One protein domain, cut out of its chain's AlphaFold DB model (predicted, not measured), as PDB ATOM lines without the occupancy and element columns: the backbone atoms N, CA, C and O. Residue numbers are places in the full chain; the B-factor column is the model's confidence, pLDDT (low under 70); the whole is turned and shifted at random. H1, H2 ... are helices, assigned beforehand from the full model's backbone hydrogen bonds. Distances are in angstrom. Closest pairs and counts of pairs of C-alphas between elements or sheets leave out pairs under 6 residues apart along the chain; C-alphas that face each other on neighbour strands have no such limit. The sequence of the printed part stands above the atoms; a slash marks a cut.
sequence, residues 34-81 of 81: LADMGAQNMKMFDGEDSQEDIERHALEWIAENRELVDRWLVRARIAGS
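Overview. This is residues 34 to 81 of the 81 residues of a protein of Anaerolineaceae bacterium (UniProt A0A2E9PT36). Two helices, H1 and H2, are folded back loosely side by side, and a third, H3, turns off the end of H2 at nearly a right angle, making a corner with it. Residues 71 to 81, of which 71 to 79 belong to H3, stick out as a free arm that makes much of the length. The printed part has 48 residues with three named helices, in the order H1, H2, H3, and no named strand; its class is all helix. The whole is loose, with a radius of gyration of the C-alphas of 13.7 A, and spans 43 by 21 by 14 A.

Arrangement. H2, residues 51 to 64, and H1, residues 34 to 45, are close but not clearly touching; their closest C-alphas, those of His 57 and Gln 40, are 7.0 A apart. They run opposite ways at a shallow tilt of 33 degrees, only just short of steep. H2 and H3, residues 66 to 79, are also close but not clearly touching, with the C-alphas of Ile 62 and Val 69 the closest at 6.7 A. Their lines are about perpendicular, at 89 degrees. H1 and H3 are apart. In H1, H2 and H3 every O i to N i+4 pair is within hydrogen-bond range.

Along the chain. H2 has 14 residues and is 20.0 A long, with C-alpha 51 at (13.438, -31.559, -1.624). H1 has 12 residues and is 16.1 A long, from C-alpha 34 at (12.496, -10.894, 2.518). H3 has 14 residues and is 20.0 A long, ending with C-alpha 79 at (-13.806, -17.380, 5.894).

Size, cuts and confidence. The two C-alphas farthest apart, those of Asp 46 and Ser 81, are 43.7 A apart. Without the stretches that stand free, the body has 31 residues and spans 30 by 21 by 9 A. The links H1 to H2 and H2 to H3 are tight. The printed part has no cut and no printed residue is under 70 in pLDDT.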
ATOM      1  N   LEU A  34      11.320 -10.812   3.400       90.81
ATOM      2  CA  LEU A  34      12.496 -10.894   2.518       90.81
ATOM      3  C   LEU A  34      13.738 -11.418   3.255       90.81
ATOM      4  O   LEU A  34      14.586 -12.052   2.633       90.81
ATOM      5  N   ALA A  35      13.837 -11.171   4.565       92.56
ATOM      6  CA  ALA A  35      14.926 -11.675   5.393       92.56
ATOM      7  C   ALA A  35      14.867 -13.203   5.535       92.56
ATOM      8  O   ALA A  35      15.881 -13.861   5.319       92.56
ATOM      9  N   ASP A  36      13.686 -13.766   5.806       95.56
ATOM     10  CA  ASP A  36      13.507 -15.218   5.934       95.56
ATOM     11  C   ASP A  36      13.737 -15.933   4.598       95.56
ATOM     12  O   ASP A  36      14.426 -16.950   4.552       95.56
ATOM     13  N   MET A  37      13.240 -15.366   3.490       93.38
ATOM     14  CA  MET A  37      13.532 -15.881   2.144       93.38
ATOM     15  C   MET A  37      15.032 -15.833   1.830       93.38
ATOM     16  O   MET A  37      15.577 -16.773   1.259       93.38
ATOM     17  N   GLY A  38      15.720 -14.756   2.220       94.50
ATOM     18  CA  GLY A  38      17.171 -14.646   2.073       94.50
ATOM     19  C   GLY A  38      17.924 -15.691   2.898       94.50
ATOM     20  O   GLY A  38      18.854 -16.311   2.389       94.50
ATOM     21  N   ALA A  39      17.502 -15.925   4.142       96.69
ATOM     22  CA  ALA A  39      18.081 -16.944   5.012       96.69
ATOM     23  C   ALA A  39      17.904 -18.357   4.441       96.69
ATOM     24  O   ALA A  39      18.860 -19.131   4.421       96.69
ATOM     25  N   GLN A  40      16.717 -18.675   3.922       97.44
ATOM     26  CA  GLN A  40      16.450 -19.966   3.292       97.44
ATOM     27  C   GLN A  40      17.262 -20.146   1.996       97.44
ATOM     28  O   GLN A  40      17.908 -21.178   1.824       97.44
ATOM     29  N   ASN A  41      17.345 -19.114   1.148       96.62
ATOM     30  CA  ASN A  41      18.179 -19.140  -0.060       96.62
ATOM     31  C   ASN A  41      19.670 -19.346   0.252       96.62
ATOM     32  O   ASN A  41      20.359 -20.017  -0.512       96.62
ATOM     33  N   MET A  42      20.180 -18.783   1.356       97.50
ATOM     34  CA  MET A  42      21.561 -19.032   1.791       97.50
ATOM     35  C   MET A  42      21.771 -20.495   2.190       97.50
ATOM     36  O   MET A  42      22.746 -21.084   1.742       97.50
ATOM     37  N   LYS A  43      20.839 -21.112   2.936       98.00
ATOM     38  CA  LYS A  43      20.922 -22.550   3.263       98.00
ATOM     39  C   LYS A  43      20.988 -23.414   1.997       98.00
ATOM     40  O   LYS A  43      21.829 -24.303   1.907       98.00
ATOM     41  N   MET A  44      20.148 -23.119   1.001       98.12
ATOM     42  CA  MET A  44      20.191 -23.819  -0.291       98.12
ATOM     43  C   MET A  44      21.523 -23.605  -1.015       98.12
ATOM     44  O   MET A  44      22.105 -24.554  -1.527       98.12
ATOM     45  N   PHE A  45      22.026 -22.368  -1.041       97.56
ATOM     46  CA  PHE A  45      23.320 -22.052  -1.650       97.56
ATOM     47  C   PHE A  45      24.485 -22.796  -0.976       97.56
ATOM     48  O   PHE A  45      25.414 -23.224  -1.659       97.56
ATOM     49  N   ASP A  46      24.408 -22.991   0.340       98.25
ATOM     50  CA  ASP A  46      25.397 -23.722   1.138       98.25
ATOM     51  C   ASP A  46      25.268 -25.258   1.020       98.25
ATOM     52  O   ASP A  46      26.072 -25.990   1.601       98.25
ATOM     53  N   GLY A  47      24.309 -25.756   0.228       98.19
ATOM     54  CA  GLY A  47      24.180 -27.169  -0.145       98.19
ATOM     55  C   GLY A  47      22.964 -27.899   0.430       98.19
ATOM     56  O   GLY A  47      22.835 -29.098   0.204       98.19
ATOM     57  N   GLU A  48      22.075 -27.213   1.153       98.25
ATOM     58  CA  GLU A  48      20.797 -27.770   1.625       98.25
ATOM     59  C   GLU A  48      19.683 -27.539   0.577       98.25
ATOM     60  O   GLU A  48      18.709 -26.830   0.842       98.25
ATOM     61  N   ASP A  49      19.852 -28.057  -0.645       97.88
ATOM     62  CA  ASP A  49      18.982 -27.794  -1.808       97.88
ATOM     63  C   ASP A  49      18.119 -28.990  -2.257       97.88
ATOM     64  O   ASP A  49      17.404 -28.907  -3.262       97.88
ATOM     65  N   SER A  50      18.143 -30.092  -1.500       98.44
ATOM     66  CA  SER A  50      17.267 -31.241  -1.739       98.44
ATOM     67  C   SER A  50      15.801 -30.925  -1.404       98.44
ATOM     68  O   SER A  50      15.497 -30.009  -0.635       98.44
ATOM     69  N   GLN A  51      14.862 -31.703  -1.954       98.12
ATOM     70  CA  GLN A  51      13.438 -31.559  -1.624       98.12
ATOM     71  C   GLN A  51      13.204 -31.760  -0.119       98.12
ATOM     72  O   GLN A  51      12.446 -31.011   0.498       98.12
ATOM     73  N   GLU A  52      13.885 -32.741   0.471       98.50
ATOM     74  CA  GLU A  52      13.832 -33.039   1.897       98.50
ATOM     75  C   GLU A  52      14.342 -31.864   2.747       98.50
ATOM     76  O   GLU A  52      13.745 -31.548   3.780       98.50
ATOM     77  N   ASP A  53      15.403 -31.182   2.310       98.50
ATOM     78  CA  ASP A  53      15.924 -29.994   2.993       98.50
ATOM     79  C   ASP A  53      14.961 -28.813   2.906       98.50
ATOM     80  O   ASP A  53      14.691 -28.170   3.920       98.50
ATOM     81  N   ILE A  54      14.387 -28.557   1.729       98.00
ATOM     82  CA  ILE A  54      13.421 -27.469   1.529       98.00
ATOM     83  C   ILE A  54      12.172 -27.690   2.395       98.00
ATOM     84  O   ILE A  54      11.692 -26.758   3.049       98.00
ATOM     85  N   GLU A  55      11.654 -28.920   2.445       98.38
ATOM     86  CA  GLU A  55      10.531 -29.274   3.320       98.38
ATOM     87  C   GLU A  55      10.892 -29.093   4.793       98.38
ATOM     88  O   GLU A  55      10.113 -28.511   5.555       98.38
ATOM     89  N   ARG A  56      12.092 -29.523   5.195       98.50
ATOM     90  CA  ARG A  56      12.595 -29.319   6.554       98.50
ATOM     91  C   ARG A  56      12.704 -27.832   6.897       98.50
ATOM     92  O   ARG A  56      12.216 -27.443   7.954       98.50
ATOM     93  N   HIS A  57      13.256 -26.987   6.021       98.50
ATOM     94  CA  HIS A  57      13.336 -25.533   6.236       98.50
ATOM     95  C   HIS A  57      11.953 -24.909   6.413       98.50
ATOM     96  O   HIS A  57      11.762 -24.075   7.299       98.50
ATOM     97  N   ALA A  58      10.982 -25.310   5.589       97.94
ATOM     98  CA  ALA A  58       9.613 -24.818   5.689       97.94
ATOM     99  C   ALA A  58       8.960 -25.235   7.016       97.94
ATOM    100  O   ALA A  58       8.306 -24.416   7.666       97.94
ATOM    101  N   LEU A  59       9.156 -26.484   7.447       98.44
ATOM    102  CA  LEU A  59       8.645 -26.991   8.723       98.44
ATOM    103  C   LEU A  59       9.296 -26.298   9.927       98.44
ATOM    104  O   LEU A  59       8.580 -25.921  10.856       98.44
ATOM    105  N   GLU A  60      10.616 -26.094   9.899       98.31
ATOM    106  CA  GLU A  60      11.361 -25.319  10.902       98.31
ATOM    107  C   GLU A  60      10.789 -23.899  11.006       98.31
ATOM    108  O   GLU A  60      10.389 -23.469  12.088       98.31
ATOM    109  N   TRP A  61      10.631 -23.209   9.872       98.38
ATOM    110  CA  TRP A  61      10.084 -21.853   9.843       98.38
ATOM    111  C   TRP A  61       8.643 -21.799  10.371       98.38
ATOM    112  O   TRP A  61       8.306 -20.905  11.150       98.38
ATOM    113  N   ILE A  62       7.787 -22.764  10.007       97.88
ATOM    114  CA  ILE A  62       6.414 -22.867  10.533       97.88
ATOM    115  C   ILE A  62       6.421 -23.078  12.051       97.88
ATOM    116  O   ILE A  62       5.571 -22.512  12.742       97.88
ATOM    117  N   ALA A  63       7.337 -23.894  12.575       98.19
ATOM    118  CA  ALA A  63       7.448 -24.150  14.007       98.19
ATOM    119  C   ALA A  63       7.898 -22.893  14.769       98.19
ATOM    120  O   ALA A  63       7.298 -22.546  15.786       98.19
ATOM    121  N   GLU A  64       8.890 -22.174  14.246       98.12
ATOM    122  CA  GLU A  64       9.385 -20.914  14.816       98.12
ATOM    123  C   GLU A  64       8.343 -19.786  14.739       98.12
ATOM    124  O   GLU A  64       8.271 -18.937  15.627       98.12
ATOM    125  N   ASN A  65       7.481 -19.807  13.719       97.81
ATOM    126  CA  ASN A  65       6.447 -18.799  13.475       97.81
ATOM    127  C   ASN A  65       5.034 -19.309  13.789       97.81
ATOM    128  O   ASN A  65       4.049 -18.816  13.228       97.81
ATOM    129  N   ARG A  66       4.903 -20.291  14.690       97.88
ATOM    130  CA  ARG A  66       3.653 -21.042  14.869       97.88
ATOM    131  C   ARG A  66       2.441 -20.158  15.143       97.88
ATOM    132  O   ARG A  66       1.405 -20.338  14.513       97.88
ATOM    133  N   GLU A  67       2.581 -19.160  16.011       97.94
ATOM    134  CA  GLU A  67       1.488 -18.231  16.319       97.94
ATOM    135  C   GLU A  67       1.037 -17.414  15.101       97.94
ATOM    136  O   GLU A  67      -0.151 -17.128  14.945       97.94
ATOM    137  N   LEU A  68       1.975 -17.010  14.238       96.62
ATOM    138  CA  LEU A  68       1.669 -16.276  13.012       96.62
ATOM    139  C   LEU A  68       0.902 -17.168  12.035       96.62
ATOM    140  O   LEU A  68      -0.154 -16.761  11.546       96.62
ATOM    141  N   VAL A  69       1.388 -18.391  11.826       97.06
ATOM    142  CA  VAL A  69       0.735 -19.386  10.969       97.06
ATOM    143  C   VAL A  69      -0.661 -19.723  11.493       97.06
ATOM    144  O   VAL A  69      -1.627 -19.716  10.732       97.06
ATOM    145  N   ASP A  70      -0.808 -19.936  12.800       97.06
ATOM    146  CA  ASP A  70      -2.100 -20.237  13.419       97.06
ATOM    147  C   ASP A  70      -3.100 -19.089  13.254       97.06
ATOM    148  O   ASP A  70      -4.274 -19.338  12.969       97.06
ATOM    149  N   ARG A  71      -2.660 -17.825  13.331       96.88
ATOM    150  CA  ARG A  71      -3.538 -16.681  13.028       96.88
ATOM    151  C   ARG A  71      -4.062 -16.722  11.595       96.88
ATOM    152  O   ARG A  71      -5.236 -16.414  11.380       96.88
ATOM    153  N   TRP A  72      -3.234 -17.099  10.623       96.88
ATOM    154  CA  TRP A  72      -3.676 -17.244   9.234       96.88
ATOM    155  C   TRP A  72      -4.685 -18.381   9.080       96.88
ATOM    156  O   TRP A  72      -5.731 -18.188   8.461       96.88
ATOM    157  N   LEU A  73      -4.426 -19.532   9.705       96.12
ATOM    158  CA  LEU A  73      -5.322 -20.692   9.666       96.12
ATOM    159  C   LEU A  73      -6.673 -20.407  10.334       96.12
ATOM    160  O   LEU A  73      -7.716 -20.797   9.807       96.12
ATOM    161  N   VAL A  74      -6.682 -19.690  11.461       96.75
ATOM    162  CA  VAL A  74      -7.920 -19.260  12.129       96.75
ATOM    163  C   VAL A  74      -8.737 -18.348  11.217       96.75
ATOM    164  O   VAL A  74      -9.931 -18.587  11.033       96.75
ATOM    165  N   ARG A  75      -8.109 -17.339  10.598       94.88
ATOM    166  CA  ARG A  75      -8.790 -16.447   9.643       94.88
ATOM    167  C   ARG A  75      -9.357 -17.218   8.455       94.88
ATOM    168  O   ARG A  75     -10.506 -16.996   8.081       94.88
ATOM    169  N   ALA A  76      -8.591 -18.159   7.914       95.19
ATOM    170  CA  ALA A  76      -9.033 -18.994   6.807       95.19
ATOM    171  C   ALA A  76     -10.228 -19.883   7.169       95.19
ATOM    172  O   ALA A  76     -11.162 -20.017   6.381       95.19
ATOM    173  N   ARG A  77     -10.245 -20.442   8.384       94.69
ATOM    174  CA  ARG A  77     -11.371 -21.244   8.873       94.69
ATOM    175  C   ARG A  77     -12.644 -20.416   9.045       94.69
ATOM    176  O   ARG A  77     -13.717 -20.902   8.704       94.69
ATOM    177  N   ILE A  78     -12.521 -19.180   9.535       93.75
ATOM    178  CA  ILE A  78     -13.652 -18.244   9.647       93.75
ATOM    179  C   ILE A  78     -14.217 -17.917   8.260       93.75
ATOM    180  O   ILE A  78     -15.428 -17.913   8.099       93.75
ATOM    181  N   ALA A  79     -13.364 -17.699   7.255       89.75
ATOM    182  CA  ALA A  79     -13.806 -17.380   5.894       89.75
ATOM    183  C   ALA A  79     -14.545 -18.531   5.184       89.75
ATOM    184  O   ALA A  79     -15.291 -18.289   4.239       89.75
ATOM    185  N   GLY A  80     -14.314 -19.778   5.603       84.25
ATOM    186  CA  GLY A  80     -14.996 -20.958   5.062       84.25
ATOM    187  C   GLY A  80     -16.195 -21.451   5.870       84.25
ATOM    188  O   GLY A  80     -16.741 -22.493   5.511       84.25
ATOM    189  N   SER A  81     -16.546 -20.774   6.969       76.75
ATOM    190  CA  SER A  81     -17.709 -21.095   7.814       76.75
ATOM    191  C   SER A  81     -18.913 -20.252   7.410       76.75
ATOM    192  O   SER A  81     -20.034 -20.802   7.446       76.75
TER     193      SER A  81